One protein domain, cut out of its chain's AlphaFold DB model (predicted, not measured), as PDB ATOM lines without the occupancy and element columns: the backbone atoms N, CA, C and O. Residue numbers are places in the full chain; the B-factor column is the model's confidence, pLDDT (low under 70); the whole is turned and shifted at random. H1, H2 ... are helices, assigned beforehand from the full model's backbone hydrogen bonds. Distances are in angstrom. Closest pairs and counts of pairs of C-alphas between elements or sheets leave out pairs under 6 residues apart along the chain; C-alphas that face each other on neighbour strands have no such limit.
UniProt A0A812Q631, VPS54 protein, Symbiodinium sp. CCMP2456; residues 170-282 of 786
ATOM      1  N   GLU A 170      23.649  -4.260 -15.377       94.62
ATOM      2  CA  GLU A 170      23.569  -3.066 -14.531       94.62
ATOM      3  C   GLU A 170      22.494  -2.073 -14.993       94.62
ATOM      4  O   GLU A 170      21.772  -1.506 -14.183       94.62
ATOM      5  N   VAL A 171      22.319  -1.916 -16.309       94.94
ATOM      6  CA  VAL A 171      21.304  -1.013 -16.875       94.94
ATOM      7  C   VAL A 171      19.898  -1.571 -16.659       94.94
ATOM      8  O   VAL A 171      18.946  -0.820 -16.464       94.94
ATOM      9  N   ILE A 172      19.750  -2.898 -16.705       96.12
ATOM     10  CA  ILE A 172      18.473  -3.548 -16.403       96.12
ATOM     11  C   ILE A 172      18.120  -3.366 -14.926       96.12
ATOM     12  O   ILE A 172      16.950  -3.144 -14.620       96.12
ATOM     13  N   ASP A 173      19.107  -3.445 -14.037       96.12
ATOM     14  CA  ASP A 173      18.901  -3.261 -12.604       96.12
ATOM     15  C   ASP A 173      18.536  -1.804 -12.268       96.12
ATOM     16  O   ASP A 173      17.553  -1.596 -11.564       96.12
ATOM     17  N   GLU A 174      19.197  -0.811 -12.874       96.62
ATOM     18  CA  GLU A 174      18.841   0.617 -12.743       96.62
ATOM     19  C   GLU A 174      17.403   0.900 -13.217       96.62
ATOM     20  O   GLU A 174      16.609   1.540 -12.528       96.62
ATOM     21  N   ILE A 175      17.012   0.359 -14.379       96.75
ATOM     22  CA  ILE A 175      15.643   0.500 -14.900       96.75
ATOM     23  C   ILE A 175      14.621  -0.200 -13.985       96.75
ATOM     24  O   ILE A 175      13.501   0.294 -13.821       96.75
ATOM     25  N   ARG A 176      14.983  -1.344 -13.389       96.88
ATOM     26  CA  ARG A 176      14.131  -2.074 -12.435       96.88
ATOM     27  C   ARG A 176      13.950  -1.289 -11.146       96.88
ATOM     28  O   ARG A 176      12.824  -1.174 -10.670       96.88
ATOM     29  N   GLU A 177      15.030  -0.751 -10.601       96.88
ATOM     30  CA  GLU A 177      15.024   0.065  -9.394       96.88
ATOM     31  C   GLU A 177      14.159   1.316  -9.582       96.88
ATOM     32  O   GLU A 177      13.233   1.545  -8.800       96.88
ATOM     33  N   PHE A 178      14.353   2.042 -10.689       96.81
ATOM     34  CA  PHE A 178      13.505   3.175 -11.052       96.81
ATOM     35  C   PHE A 178      12.028   2.785 -11.134       96.81
ATOM     36  O   PHE A 178      11.175   3.433 -10.532       96.81
ATOM     37  N   LYS A 179      11.708   1.704 -11.853       95.88
ATOM     38  CA  LYS A 179      10.327   1.241 -12.015       95.88
ATOM     39  C   LYS A 179       9.682   0.872 -10.675       95.88
ATOM     40  O   LYS A 179       8.519   1.209 -10.454       95.88
ATOM     41  N   ASN A 180      10.421   0.203  -9.792       95.69
ATOM     42  CA  ASN A 180       9.935  -0.199  -8.474       95.69
ATOM     43  C   ASN A 180       9.635   1.010  -7.580       95.69
ATOM     44  O   ASN A 180       8.599   1.023  -6.918       95.69
ATOM     45  N   MET A 181      10.501   2.027  -7.586       95.81
ATOM     46  CA  MET A 181      10.321   3.222  -6.751       95.81
ATOM     47  C   MET A 181       9.294   4.195  -7.315       95.81
ATOM     48  O   MET A 181       8.483   4.753  -6.575       95.81
ATOM     49  N   ALA A 182       9.274   4.371  -8.633       93.75
ATOM     50  CA  ALA A 182       8.318   5.261  -9.262       93.75
ATOM     51  C   ALA A 182       6.890   4.696  -9.194       93.75
ATOM     52  O   ALA A 182       5.946   5.458  -8.980       93.75
ATOM     53  N   GLY A 183       6.705   3.375  -9.312       93.00
ATOM     54  CA  GLY A 183       5.417   2.710  -9.101       93.00
ATOM     55  C   GLY A 183       4.254   3.413  -9.819       93.00
ATOM     56  O   GLY A 183       4.285   3.631 -11.031       93.00
ATOM     57  N   LYS A 184       3.228   3.832  -9.063       91.44
ATOM     58  CA  LYS A 184       2.064   4.557  -9.613       91.44
ATOM     59  C   LYS A 184       2.389   5.974 -10.109       91.44
ATOM     60  O   LYS A 184       1.661   6.476 -10.962       91.44
ATOM     61  N   LYS A 185       3.476   6.605  -9.646       92.69
ATOM     62  CA  LYS A 185       3.869   7.964 -10.066       92.69
ATOM     63  C   LYS A 185       4.258   8.021 -11.547       92.69
ATOM     64  O   LYS A 185       4.029   9.049 -12.175       92.69
ATOM     65  N   ILE A 186       4.729   6.914 -12.143       93.50
ATOM     66  CA  ILE A 186       4.941   6.831 -13.603       93.50
ATOM     67  C   ILE A 186       3.630   7.101 -14.351       93.50
ATOM     68  O   ILE A 186       3.616   7.808 -15.355       93.50
ATOM     69  N   ILE A 187       2.517   6.547 -13.863       93.50
ATOM     70  CA  ILE A 187       1.202   6.714 -14.490       93.50
ATOM     71  C   ILE A 187       0.747   8.168 -14.371       93.50
ATOM     72  O   ILE A 187       0.265   8.727 -15.353       93.50
ATOM     73  N   THR A 188       0.950   8.788 -13.206       92.00
ATOM     74  CA  THR A 188       0.653  10.208 -12.992       92.00
ATOM     75  C   THR A 188       1.459  11.094 -13.939       92.00
ATOM     76  O   THR A 188       0.869  11.940 -14.598       92.00
ATOM     77  N   LEU A 189       2.766  10.851 -14.090       90.94
ATOM     78  CA  LEU A 189       3.615  11.578 -15.040       90.94
ATOM     79  C   LEU A 189       3.096  11.444 -16.477       90.94
ATOM     80  O   LEU A 189       2.918  12.440 -17.168       90.94
ATOM     81  N   ILE A 190       2.767  10.220 -16.908       92.12
ATOM     82  CA  ILE A 190       2.187   9.973 -18.236       92.12
ATOM     83  C   ILE A 190       0.889  10.767 -18.430       92.12
ATOM     84  O   ILE A 190       0.692  11.354 -19.490       92.12
ATOM     85  N   GLN A 191       0.003  10.777 -17.432       91.44
ATOM     86  CA  GLN A 191      -1.278  11.480 -17.501       91.44
ATOM     87  C   GLN A 191      -1.098  12.998 -17.541       91.44
ATOM     88  O   GLN A 191      -1.733  13.645 -18.368       91.44
ATOM     89  N   VAL A 192      -0.225  13.555 -16.697       89.81
ATOM     90  CA  VAL A 192       0.063  14.995 -16.653       89.81
ATOM     91  C   VAL A 192       0.609  15.465 -17.999       89.81
ATOM     92  O   VAL A 192       0.038  16.382 -18.589       89.81
ATOM     93  N   SER A 193       1.621  14.784 -18.545       90.44
ATOM     94  CA  SER A 193       2.195  15.171 -19.836       90.44
ATOM     95  C   SER A 193       1.203  14.960 -20.997       90.44
ATOM     96  O   SER A 193       1.142  15.779 -21.911       90.44
ATOM     97  N   GLU A 194       0.369  13.908 -20.977       91.00
ATOM     98  CA  GLU A 194      -0.680  13.703 -21.997       91.00
ATOM     99  C   GLU A 194      -1.772  14.788 -21.952       91.00
ATOM    100  O   GLU A 194      -2.209  15.244 -23.009       91.00
ATOM    101  N   VAL A 195      -2.185  15.227 -20.758       89.44
ATOM    102  CA  VAL A 195      -3.164  16.313 -20.578       89.44
ATOM    103  C   VAL A 195      -2.579  17.652 -21.028       89.44
ATOM    104  O   VAL A 195      -3.231  18.368 -21.788       89.44
ATOM    105  N   ALA A 196      -1.338  17.961 -20.635       87.69
ATOM    106  CA  ALA A 196      -0.647  19.193 -21.023       87.69
ATOM    107  C   ALA A 196      -0.496  19.333 -22.547       87.69
ATOM    108  O   ALA A 196      -0.528  20.432 -23.096       87.69
ATOM    109  N   ALA A 197      -0.377  18.213 -23.263       88.44
ATOM    110  CA  ALA A 197      -0.169  18.224 -24.703       88.44
ATOM    111  C   ALA A 197      -1.451  18.453 -25.532       88.44
ATOM    112  O   ALA A 197      -1.331  18.657 -26.747       88.44
ATOM    113  N   GLY A 198      -2.627  18.452 -24.895       85.81
ATOM    114  CA  GLY A 198      -3.927  18.778 -25.485       85.81
ATOM    115  C   GLY A 198      -4.732  17.573 -26.009       85.81
ATOM    116  O   GLY A 198      -4.166  16.532 -26.367       85.81
ATOM    117  N   PRO A 199      -6.073  17.702 -26.091       78.25
ATOM    118  CA  PRO A 199      -6.949  16.647 -26.592       78.25
ATOM    119  C   PRO A 199      -6.646  16.340 -28.066       78.25
ATOM    120  O   PRO A 199      -6.555  17.234 -28.900       78.25
ATOM    121  N   GLY A 200      -6.485  15.054 -28.394       70.44
ATOM    122  CA  GLY A 200      -6.273  14.582 -29.770       70.44
ATOM    123  C   GLY A 200      -4.849  14.125 -30.099       70.44
ATOM    124  O   GLY A 200      -4.654  13.448 -31.113       70.44
ATOM    125  N   LYS A 201      -3.849  14.375 -29.241       71.31
ATOM    126  CA  LYS A 201      -2.536  13.739 -29.422       71.31
ATOM    127  C   LYS A 201      -2.642  12.247 -29.112       71.31
ATOM    128  O   LYS A 201      -2.984  11.814 -28.016       71.31
ATOM    129  N   SER A 202      -2.413  11.439 -30.144       61.47
ATOM    130  CA  SER A 202      -2.645  10.000 -30.092       61.47
ATOM    131  C   SER A 202      -1.735   9.316 -29.069       61.47
ATOM    132  O   SER A 202      -0.509   9.329 -29.221       61.47
ATOM    133  N   LYS A 203      -2.343   8.567 -28.132       73.75
ATOM    134  CA  LYS A 203      -1.681   7.564 -27.265       73.75
ATOM    135  C   LYS A 203      -0.727   6.631 -28.036       73.75
ATOM    136  O   LYS A 203       0.147   6.008 -27.442       73.75
ATOM    137  N   LYS A 204      -0.886   6.504 -29.363       76.81
ATOM    138  CA  LYS A 204      -0.031   5.674 -30.224       76.81
ATOM    139  C   LYS A 204       1.360   6.266 -30.449       76.81
ATOM    140  O   LYS A 204       2.313   5.494 -30.482       76.81
ATOM    141  N   ALA A 205       1.494   7.580 -30.624       77.31
ATOM    142  CA  ALA A 205       2.798   8.213 -30.855       77.31
ATOM    143  C   ALA A 205       3.550   8.457 -29.538       77.31
ATOM    144  O   ALA A 205       4.780   8.360 -29.505       77.31
ATOM    145  N   GLY A 206       2.785   8.680 -28.464       88.44
ATOM    146  CA  GLY A 206       3.283   9.114 -27.167       88.44
ATOM    147  C   GLY A 206       3.734  10.574 -27.191       88.44
ATOM    148  O   GLY A 206       4.008  11.143 -28.248       88.44
ATOM    149  N   VAL A 207       3.747  11.190 -26.019       93.00
ATOM    150  CA  VAL A 207       4.028  12.613 -25.822       93.00
ATOM    151  C   VAL A 207       5.445  12.751 -25.251       93.00
ATOM    152  O   VAL A 207       5.848  11.893 -24.462       93.00
ATOM    153  N   PRO A 208       6.243  13.750 -25.669       94.25
ATOM    154  CA  PRO A 208       7.504  14.050 -24.995       94.25
ATOM    155  C   PRO A 208       7.229  14.513 -23.559       94.25
ATOM    156  O   PRO A 208       6.420  15.409 -23.350       94.25
ATOM    157  N   VAL A 209       7.883  13.884 -22.589       94.88
ATOM    158  CA  VAL A 209       7.943  14.347 -21.201       94.88
ATOM    159  C   VAL A 209       9.148  15.260 -21.095       94.88
ATOM    160  O   VAL A 209      10.263  14.819 -21.384       94.88
ATOM    161  N   ASP A 210       8.909  16.512 -20.728       89.44
ATOM    162  CA  ASP A 210       9.964  17.507 -20.595       89.44
ATOM    163  C   ASP A 210      11.013  17.089 -19.549       89.44
ATOM    164  O   ASP A 210      10.717  16.352 -18.602       89.44
ATOM    165  N   THR A 211      12.252  17.539 -19.734       93.12
ATOM    166  CA  THR A 211      13.369  17.201 -18.847       93.12
ATOM    167  C   THR A 211      13.104  17.662 -17.413       93.12
ATOM    168  O   THR A 211      13.380  16.914 -16.473       93.12
ATOM    169  N   ASP A 212      12.495  18.836 -17.230       93.12
ATOM    170  CA  ASP A 212      12.187  19.377 -15.906       93.12
ATOM    171  C   ASP A 212      11.063  18.583 -15.234       93.12
ATOM    172  O   ASP A 212      11.106  18.323 -14.031       93.12
ATOM    173  N   GLU A 213      10.053  18.156 -16.000       91.75
ATOM    174  CA  GLU A 213       8.995  17.264 -15.503       91.75
ATOM    175  C   GLU A 213       9.560  15.906 -15.078       91.75
ATOM    176  O   GLU A 213       9.178  15.371 -14.034       91.75
ATOM    177  N   TYR A 214      10.491  15.358 -15.863       94.62
ATOM    178  CA  TYR A 214      11.183  14.118 -15.534       94.62
ATOM    179  C   TYR A 214      11.979  14.252 -14.229       94.62
ATOM    180  O   TYR A 214      11.785  13.434 -13.327       94.62
ATOM    181  N   TYR A 215      12.807  15.294 -14.082       95.56
ATOM    182  CA  TYR A 215      13.602  15.496 -12.865       95.56
ATOM    183  C   TYR A 215      12.736  15.751 -11.631       95.56
ATOM    184  O   TYR A 215      12.993  15.152 -10.594       95.56
ATOM    185  N   LYS A 216      11.626  16.492 -11.751       93.19
ATOM    186  CA  LYS A 216      10.656  16.641 -10.647       93.19
ATOM    187  C   LYS A 216      10.126  15.298 -10.146       93.19
ATOM    188  O   LYS A 216       9.892  15.137  -8.951       93.19
ATOM    189  N   VAL A 217       9.911  14.331 -11.040       92.12
ATOM    190  CA  VAL A 217       9.460  12.988 -10.645       92.12
ATOM    191  C   VAL A 217      10.581  12.177 -10.017       92.12
ATOM    192  O   VAL A 217      10.311  11.486  -9.041       92.12
ATOM    193  N   ILE A 218      11.802  12.265 -10.548       95.88
ATOM    194  CA  ILE A 218      12.997  11.637  -9.967       95.88
ATOM    195  C   ILE A 218      13.247  12.150  -8.544       95.88
ATOM    196  O   ILE A 218      13.427  11.340  -7.634       95.88
ATOM    197  N   ASP A 219      13.181  13.465  -8.337       95.44
ATOM    198  CA  ASP A 219      13.345  14.092  -7.026       95.44
ATOM    199  C   ASP A 219      12.219  13.662  -6.081       95.44
ATOM    200  O   ASP A 219      12.458  13.277  -4.944       95.44
ATOM    201  N   ALA A 220      10.974  13.621  -6.565       92.56
ATOM    202  CA  ALA A 220       9.834  13.201  -5.754       92.56
ATOM    203  C   ALA A 220       9.842  11.709  -5.369       92.56
ATOM    204  O   ALA A 220       9.008  11.299  -4.555       92.56
ATOM    205  N   ILE A 221      10.669  10.865  -5.995       95.50
ATOM    206  CA  ILE A 221      10.824   9.440  -5.641       95.50
ATOM    207  C   ILE A 221      12.123   9.154  -4.891       95.50
ATOM    208  O   ILE A 221      12.351   7.989  -4.576       95.50
ATOM    209  N   ASP A 222      12.941  10.179  -4.635       95.38
ATOM    210  CA  ASP A 222      14.258  10.057  -4.013       95.38
ATOM    211  C   ASP A 222      15.124   8.982  -4.701       95.38
ATOM    212  O   ASP A 222      15.672   8.085  -4.057       95.38
ATOM    213  N   TYR A 223      15.208   9.021  -6.041       96.56
ATOM    214  CA  TYR A 223      15.963   8.018  -6.797       96.56
ATOM    215  C   TYR A 223      17.457   8.056  -6.405       96.56
ATOM    216  O   TYR A 223      18.105   9.080  -6.610       96.56
ATOM    217  N   PRO A 224      18.041   6.958  -5.886       96.06
ATOM    218  CA  PRO A 224      19.404   6.939  -5.359       96.06
ATOM    219  C   PRO A 224      20.473   6.872  -6.460       96.06
ATOM    220  O   PRO A 224      21.658   7.050  -6.182       96.06
ATOM    221  N   GLY A 225      20.078   6.559  -7.696       95.81
ATOM    222  CA  GLY A 225      20.983   6.446  -8.832       95.81
ATOM    223  C   GLY A 225      21.183   7.762  -9.587       95.81
ATOM    224  O   GLY A 225      20.556   8.781  -9.321       95.81
ATOM    225  N   ASP A 226      22.039   7.713 -10.605       96.38
ATOM    226  CA  ASP A 226      22.264   8.839 -11.514       96.38
ATOM    227  C   ASP A 226      21.053   9.027 -12.451       96.38
ATOM    228  O   ASP A 226      20.798   8.227 -13.361       96.38
ATOM    229  N   ALA A 227      20.293  10.092 -12.197       96.88
ATOM    230  CA  ALA A 227      19.078  10.444 -12.921       96.88
ATOM    231  C   ALA A 227      19.321  10.758 -14.403       96.88
ATOM    232  O   ALA A 227      18.513  10.375 -15.259       96.88
ATOM    233  N   GLU A 228      20.438  11.418 -14.713       95.62
ATOM    234  CA  GLU A 228      20.813  11.782 -16.077       95.62
ATOM    235  C   GLU A 228      21.211  10.527 -16.861       95.62
ATOM    236  O   GLU A 228      20.806  10.315 -18.008       95.62
ATOM    237  N   ARG A 229      21.954   9.622 -16.221       94.94
ATOM    238  CA  ARG A 229      22.295   8.330 -16.817       94.94
ATOM    239  C   ARG A 229      21.055   7.484 -17.102       94.94
ATOM    240  O   ARG A 229      20.947   6.928 -18.200       94.94
ATOM    241  N   LEU A 230      20.098   7.438 -16.176       96.88
ATOM    242  CA  LEU A 230      18.814   6.768 -16.384       96.88
ATOM    243  C   LEU A 230      18.030   7.397 -17.549       96.88
ATOM    244  O   LEU A 230      17.523   6.672 -18.409       96.88
ATOM    245  N   LEU A 231      18.002   8.730 -17.645       96.88
ATOM    246  CA  LEU A 231      17.374   9.448 -18.756       96.88
ATOM    247  C   LEU A 231      17.967   9.007 -20.103       96.88
ATOM    248  O   LEU A 231      17.234   8.661 -21.031       96.88
ATOM    249  N   ARG A 232      19.297   8.895 -20.198       95.50
ATOM    250  CA  ARG A 232      19.984   8.398 -21.408       95.50
ATOM    251  C   ARG A 232      19.651   6.933 -21.734       95.50
ATOM    252  O   ARG A 232      19.802   6.509 -22.885       95.50
ATOM    253  N   HIS A 233      19.234   6.125 -20.759       95.62
ATOM    254  CA  HIS A 233      18.751   4.754 -20.979       95.62
ATOM    255  C   HIS A 233      17.298   4.724 -21.488       95.62
ATOM    256  O   HIS A 233      16.951   3.871 -22.314       95.62
ATOM    257  N   LEU A 234      16.467   5.675 -21.053       96.50
ATOM    258  CA  LEU A 234      15.063   5.812 -21.455       96.50
ATOM    259  C   LEU A 234      14.869   6.598 -22.766       96.50
ATOM    260  O   LEU A 234      13.834   6.449 -23.422       96.50
ATOM    261  N   ASP A 235      15.874   7.364 -23.189       95.50
ATOM    262  CA  ASP A 235      15.921   8.079 -24.465       95.50
ATOM    263  C   ASP A 235      16.914   7.422 -25.450       95.50
ATOM    264  O   ASP A 235      18.067   7.851 -25.577       95.50
ATOM    265  N   PRO A 236      16.496   6.384 -26.202       94.31
ATOM    266  CA  PRO A 236      17.348   5.741 -27.203       94.31
ATOM    267  C   PRO A 236      17.670   6.640 -28.412       94.31
ATOM    268  O   PRO A 236      18.522   6.276 -29.230       94.31
ATOM    269  N   GLY A 237      16.976   7.776 -28.561       92.12
ATOM    270  CA  GLY A 237      17.123   8.694 -29.684       92.12
ATOM    271  C   GLY A 237      18.119   9.825 -29.463       92.12
ATOM    272  O   GLY A 237      18.478  10.464 -30.448       92.12
ATOM    273  N   ASN A 238      18.572  10.037 -28.225       92.69
ATOM    274  CA  ASN A 238      19.335  11.224 -27.833       92.69
ATOM    275  C   ASN A 238      18.633  12.527 -28.224       92.69
ATOM    276  O   ASN A 238      19.242  13.430 -28.791       92.69
ATOM    277  N   VAL A 239      17.323  12.570 -27.995       91.88
ATOM    278  CA  VAL A 239      16.501  13.752 -28.256       91.88
ATOM    279  C   VAL A 239      16.460  14.677 -27.037       91.88
ATOM    280  O   VAL A 239      16.143  15.849 -27.188       91.88
ATOM    281  N   GLY A 240      16.807  14.166 -25.850       93.25
ATOM    282  CA  GLY A 240      16.825  14.930 -24.601       93.25
ATOM    283  C   GLY A 240      15.533  14.843 -23.790       93.25
ATOM    284  O   GLY A 240      15.419  15.523 -22.786       93.25
ATOM    285  N   TYR A 241      14.574  14.001 -24.184       94.44
ATOM    286  CA  TYR A 241      13.322  13.794 -23.450       94.44
ATOM    287  C   TYR A 241      12.922  12.317 -23.417       94.44
ATOM    288  O   TYR A 241      13.278  11.537 -24.308       94.44
ATOM    289  N   VAL A 242      12.112  11.926 -22.426       95.38
ATOM    290  CA  VAL A 242      11.502  10.586 -22.383       95.38
ATOM    291  C   VAL A 242      10.122  10.633 -23.017       95.38
ATOM    292  O   VAL A 242       9.320  11.507 -22.730       95.38
ATOM    293  N   ASN A 243       9.793   9.676 -23.878       94.56
ATOM    294  CA  ASN A 243       8.446   9.590 -24.439       94.56
ATOM    295  C   ASN A 243       7.499   8.848 -23.469       94.56
ATOM    296  O   ASN A 243       7.849   7.771 -22.972       94.56
ATOM    297  N   THR A 244       6.273   9.346 -23.258       95.12
ATOM    298  CA  THR A 244       5.261   8.690 -22.402       95.12
ATOM    299  C   THR A 244       4.976   7.246 -22.816       95.12
ATOM    300  O   THR A 244       4.670   6.402 -21.976       95.12
ATOM    301  N   ARG A 245       5.140   6.905 -24.101       94.69
ATOM    302  CA  ARG A 245       5.027   5.531 -24.605       94.69
ATOM    303  C   ARG A 245       6.118   4.614 -24.053       94.69
ATOM    304  O   ARG A 245       5.825   3.458 -23.755       94.69
ATOM    305  N   THR A 246       7.349   5.104 -23.915       95.31
ATOM    306  CA  THR A 246       8.452   4.348 -23.303       95.31
ATOM    307  C   THR A 246       8.142   4.061 -21.838       95.31
ATOM    308  O   THR A 246       8.206   2.906 -21.419       95.31
ATOM    309  N   LEU A 247       7.710   5.084 -21.094       95.69
ATOM    310  CA  LEU A 247       7.306   4.958 -19.691       95.69
ATOM    311  C   LEU A 247       6.125   3.995 -19.512       95.69
ATOM    312  O   LEU A 247       6.122   3.166 -18.606       95.69
ATOM    313  N   ARG A 248       5.143   4.048 -20.418       95.31
ATOM    314  CA  ARG A 248       3.986   3.150 -20.414       95.31
ATOM    315  C   ARG A 248       4.400   1.694 -20.620       95.31
ATOM    316  O   ARG A 248       3.988   0.837 -19.847       95.31
ATOM    317  N   ILE A 249       5.255   1.417 -21.609       95.44
ATOM    318  CA  ILE A 249       5.789   0.066 -21.848       95.44
ATOM    319  C   ILE A 249       6.572  -0.423 -20.628       95.44
ATOM    320  O   ILE A 249       6.437  -1.585 -20.247       95.44
ATOM    321  N   LEU A 250       7.365   0.450 -20.004       95.50
ATOM    322  CA  LEU A 250       8.112   0.109 -18.799       95.50
ATOM    323  C   LEU A 250       7.182  -0.278 -17.639       95.50
ATOM    324  O   LEU A 250       7.415  -1.291 -16.983       95.50
ATOM    325  N   ASN A 251       6.108   0.486 -17.431       95.19
ATOM    326  CA  ASN A 251       5.126   0.232 -16.381       95.19
ATOM    327  C   ASN A 251       4.279  -1.031 -16.641       95.19
ATOM    328  O   ASN A 251       4.041  -1.816 -15.728       95.19
ATOM    329  N   GLU A 252       3.837  -1.256 -17.882       95.06
ATOM    330  CA  GLU A 252       2.965  -2.384 -18.251       95.06
ATOM    331  C   GLU A 252       3.696  -3.737 -18.266       95.06
ATOM    332  O   GLU A 252       3.092  -4.787 -18.027       95.06
ATOM    333  N   GLN A 253       4.993  -3.755 -18.581       96.00
ATOM    334  CA  GLN A 253       5.740  -5.004 -18.677       96.00
ATOM    335  C   GLN A 253       6.124  -5.541 -17.302       96.00
ATOM    336  O   GLN A 253       6.813  -4.879 -16.536       96.00
ATOM    337  N   LYS A 254       5.782  -6.806 -17.023       93.62
ATOM    338  CA  LYS A 254       6.141  -7.483 -15.760       93.62
ATOM    339  C   LYS A 254       7.652  -7.612 -15.535       93.62
ATOM    340  O   LYS A 254       8.074  -7.708 -14.394       93.62
ATOM    341  N   SER A 255       8.443  -7.646 -16.606       94.94
ATOM    342  CA  SER A 255       9.897  -7.817 -16.546       94.94
ATOM    343  C   SER A 255      10.594  -6.778 -17.413       94.94
ATOM    344  O   SER A 255      10.256  -6.599 -18.587       94.94
ATOM    345  N   GLU A 256      11.614  -6.144 -16.851       93.00
ATOM    346  CA  GLU A 256      12.407  -5.092 -17.491       93.00
ATOM    347  C   GLU A 256      13.223  -5.653 -18.661       93.00
ATOM    348  O   GLU A 256      13.428  -4.983 -19.673       93.00
ATOM    349  N   GLU A 257      13.572  -6.943 -18.593       92.44
ATOM    350  CA  GLU A 257      14.217  -7.680 -19.683       92.44
ATOM    351  C   GLU A 257      13.362  -7.731 -20.954       92.44
ATOM    352  O   GLU A 257      13.894  -7.883 -22.054       92.44
ATOM    353  N   LYS A 258      12.033  -7.646 -20.804       94.75
ATOM    354  CA  LYS A 258      11.079  -7.568 -21.917       94.75
ATOM    355  C   LYS A 258      10.734  -6.121 -22.251       94.75
ATOM    356  O   LYS A 258      10.600  -5.803 -23.433       94.75
ATOM    357  N   ALA A 259      10.654  -5.255 -21.238       95.19
ATOM    358  CA  ALA A 259      10.374  -3.832 -21.406       95.19
ATOM    359  C   ALA A 259      11.380  -3.157 -22.344       95.19
ATOM    360  O   ALA A 259      10.962  -2.518 -23.311       95.19
ATOM    361  N   VAL A 260      12.685  -3.366 -22.113       95.56
ATOM    362  CA  VAL A 260      13.748  -2.712 -22.892       95.56
ATOM    363  C   VAL A 260      13.667  -3.040 -24.384       95.56
ATOM    364  O   VAL A 260      13.472  -2.126 -25.190       95.56
ATOM    365  N   PRO A 261      13.700  -4.317 -24.810       95.25
ATOM    366  CA  PRO A 261      13.498  -4.660 -26.214       95.25
ATOM    367  C   PRO A 261      12.191  -4.132 -26.810       95.25
ATOM    368  O   PRO A 261      12.155  -3.747 -27.979       95.25
ATOM    369  N   GLN A 262      11.110  -4.120 -26.028       96.12
ATOM    370  CA  GLN A 262       9.797  -3.734 -26.522       96.12
ATOM    371  C   GLN A 262       9.694  -2.236 -26.808       96.12
ATOM    372  O   GLN A 262       9.190  -1.870 -27.874       96.12
ATOM    373  N   TYR A 263      10.188  -1.364 -25.922       95.69
ATOM    374  CA  TYR A 263      10.185   0.069 -26.226       95.69
ATOM    375  C   TYR A 263      11.192   0.410 -27.325       95.69
ATOM    376  O   TYR A 263      10.898   1.259 -28.160       95.69
ATOM    377  N   LEU A 264      12.319  -0.306 -27.423       95.44
ATOM    378  CA  LEU A 264      13.258  -0.145 -28.539       95.44
ATOM    379  C   LEU A 264      12.649  -0.547 -29.886       95.44
ATOM    380  O   LEU A 264      12.880   0.118 -30.900       95.44
ATOM    381  N   LYS A 265      11.821  -1.596 -29.904       95.75
ATOM    382  CA  LYS A 265      11.033  -1.973 -31.082       95.75
ATOM    383  C   LYS A 265      10.077  -0.858 -31.485       95.75
ATOM    384  O   LYS A 265      10.056  -0.482 -32.654       95.75
ATOM    385  N   LYS A 266       9.349  -0.276 -30.527       94.81
ATOM    386  CA  LYS A 266       8.454   0.862 -30.794       94.81
ATOM    387  C   LYS A 266       9.196   2.115 -31.246       94.81
ATOM    388  O   LYS A 266       8.736   2.772 -32.175       94.81
ATOM    389  N   TYR A 267      10.352   2.408 -30.659       93.38
ATOM    390  CA  TYR A 267      11.230   3.487 -31.104       93.38
ATOM    391  C   TYR A 267      11.627   3.312 -32.577       93.38
ATOM    392  O   TYR A 267      11.495   4.245 -33.369       93.38
ATOM    393  N   ARG A 268      12.043   2.103 -32.978       93.25
ATOM    394  CA  ARG A 268      12.399   1.824 -34.373       93.25
ATOM    395  C   ARG A 268      11.206   1.917 -35.320       93.25
ATOM    396  O   ARG A 268      11.351   2.537 -36.366       93.25
ATOM    397  N   GLU A 269      10.069   1.321 -34.970       93.19
ATOM    398  CA  GLU A 269       8.841   1.405 -35.775       93.19
ATOM    399  C   GLU A 269       8.470   2.873 -36.028       93.19
ATOM    400  O   GLU A 269       8.287   3.271 -37.174       93.19
ATOM    401  N   ASN A 270       8.480   3.708 -34.984       90.75
ATOM    402  CA  ASN A 270       8.211   5.141 -35.108       90.75
ATOM    403  C   ASN A 270       9.220   5.846 -36.033       90.75
ATOM    404  O   ASN A 270       8.825   6.622 -36.900       90.75
ATOM    405  N   LYS A 271      10.522   5.571 -35.874       90.25
ATOM    406  CA  LYS A 271      11.582   6.157 -36.714       90.25
ATOM    407  C   LYS A 271      11.452   5.730 -38.177       90.25
ATOM    408  O   LYS A 271      11.675   6.541 -39.071       90.25
ATOM    409  N   GLN A 272      11.072   4.476 -38.417       92.00
ATOM    410  CA  GLN A 272      10.806   3.955 -39.750       92.00
ATOM    411  C   GLN A 272       9.591   4.645 -40.375       92.00
ATOM    412  O   GLN A 272       9.707   5.149 -41.485       92.00
ATOM    413  N   THR A 273       8.478   4.774 -39.649       91.00
ATOM    414  CA  THR A 273       7.294   5.498 -40.136       91.00
ATOM    415  C   THR A 273       7.608   6.962 -40.445       91.00
ATOM    416  O   THR A 273       7.181   7.470 -41.475       91.00
ATOM    417  N   GLN A 274       8.398   7.648 -39.614       88.50
ATOM    418  CA  GLN A 274       8.832   9.021 -39.902       88.50
ATOM    419  C   GLN A 274       9.705   9.103 -41.158       88.50
ATOM    420  O   GLN A 274       9.582  10.047 -41.936       88.50
ATOM    421  N   LEU A 275      10.598   8.133 -41.363       89.19
ATOM    422  CA  LEU A 275      11.418   8.072 -42.569       89.19
ATOM    423  C   LEU A 275      10.556   7.802 -43.806       89.19
ATOM    424  O   LEU A 275      10.733   8.476 -44.813       89.19
ATOM    425  N   GLU A 276       9.605   6.877 -43.720       90.12
ATOM    426  CA  GLU A 276       8.644   6.579 -44.785       90.12
ATOM    427  C   GLU A 276       7.778   7.799 -45.112       90.12
ATOM    428  O   GLU A 276       7.604   8.111 -46.283       90.12
ATOM    429  N   GLN A 277       7.323   8.556 -44.109       87.75
ATOM    430  CA  GLN A 277       6.609   9.822 -44.305       87.75
ATOM    431  C   GLN A 277       7.485  10.881 -44.983       87.75
ATOM    432  O   GLN A 277       7.035  11.545 -45.912       87.75
ATOM    433  N   LYS A 278       8.751  11.019 -44.567       86.94
ATOM    434  CA  LYS A 278       9.706  11.931 -45.216       86.94
ATOM    435  C   LYS A 278       9.957  11.528 -46.665       86.94
ATOM    436  O   LYS A 278       9.899  12.374 -47.548       86.94
ATOM    437  N   ILE A 279      10.178  10.243 -46.923       86.62
ATOM    438  CA  ILE A 279      10.350   9.711 -48.275       86.62
ATOM    439  C   ILE A 279       9.084   9.962 -49.101       86.62
ATOM    440  O   ILE A 279       9.187  10.508 -50.193       86.62
ATOM    441  N   ALA A 280       7.897   9.664 -48.572       85.00
ATOM    442  CA  ALA A 280       6.620   9.909 -49.240       85.00
ATOM    443  C   ALA A 280       6.366  11.400 -49.516       85.00
ATOM    444  O   ALA A 280       5.744  11.730 -50.516       85.00
ATOM    445  N   SER A 281       6.871  12.304 -48.669       80.56
ATOM    446  CA  SER A 281       6.783  13.751 -48.903       80.56
ATOM    447  C   SER A 281       7.722  14.255 -50.005       80.56
ATOM    448  O   SER A 281       7.450  15.284 -50.616       80.56
ATOM    449  N   VAL A 282       8.822  13.538 -50.263       81.62
ATOM    450  CA  VAL A 282       9.815  13.880 -51.298       81.62
ATOM    451  C   VAL A 282       9.481  13.210 -52.629       81.62
ATOM    452  O   VAL A 282       9.710  13.788 -53.692       81.62
TER     453      VAL A 282
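This is residues 170 to 282 of the 786 residues of the protein "VPS54 protein" of Symbiodinium sp. CCMP2456 (UniProt A0A812Q631). A compact body of short helices has one long helix, H6, running out of it, and residues 272 to 282 at the end of H6 stick out alone. In the body H3, H2, H5 and the first part of H6 follow one another side by side with alternating directions, H1 crosses one end of this group, and H4 packs on H1. The printed part has 113 residues with six named helices, H1 to H6 in chain order, and no named strand; the class is all helix. The whole is compact by its radius of gyration of the C-alphas, 14.3 A, yet elongated, spanning 47 by 31 by 24 A.

H6, residues 256 to 282, touches H5, residues 244 to 252, with residues 256 to 263 alone. This helical hairpin has a shallow tilt of 29 degrees, opposite ways, and its closest C-alphas, of Leu 250 and Ala 259, are 5.2 A apart. H5 also touches H2, residues 185 to 196, at a shallow tilt of 29 degrees, opposite ways; the closest C-alphas, of Ile 190 and Thr 244, are 5.3 A apart. H2 touches H3, residues 211 to 220, with residues 185 to 189 alone, closest at the C-alphas of Leu 189 and Val 217, 7.4 A. They form a second helical hairpin, at a shallow tilt of 32 degrees, only just short of steep, opposite ways. H1, residues 170 to 182, touches H6 with residues 172 to 176 alone, about perpendicular at 85 degrees; the closest C-alphas, of Arg 176 and Glu 256, are 6.1 A apart. H1 and H4, residues 227 to 234, only just touch, with 3 pairs of C-alphas within 8 A, the closest those of Glu 174 and Leu 230, 7.1 A. H4 and H6 are apart, as are H3 and H5. Every O i to N i+4 pair is within hydrogen-bond range in H1, H2, H3, H4 and H5, and 22 of 23 are in H6.

H6 is 38.9 A long, from C-alpha 256 at (12.407, -5.092, -17.491) to C-alpha 282 at (9.815, 13.880, -51.298). H1 is 18.2 A long and begins at C-alpha 170, (23.569, -3.066, -14.531). H2 measures 16.3 A, H3 14.1 A, H5 12.0 A and H4 10.5 A.

The C-alphas farthest apart, of Asp 222 and Val 282, are 47.6 A apart. Without residues 272 to 282 the body spans 36 by 28 by 25 A. The printed part has no cut. The link from H2 to H3, 14 residues, is long; residues 208 to 209 pair antiparallel with residues 242 to 243. The mean pLDDT of the printed part is 92.0, and one printed residue, Ser 202, is under 70.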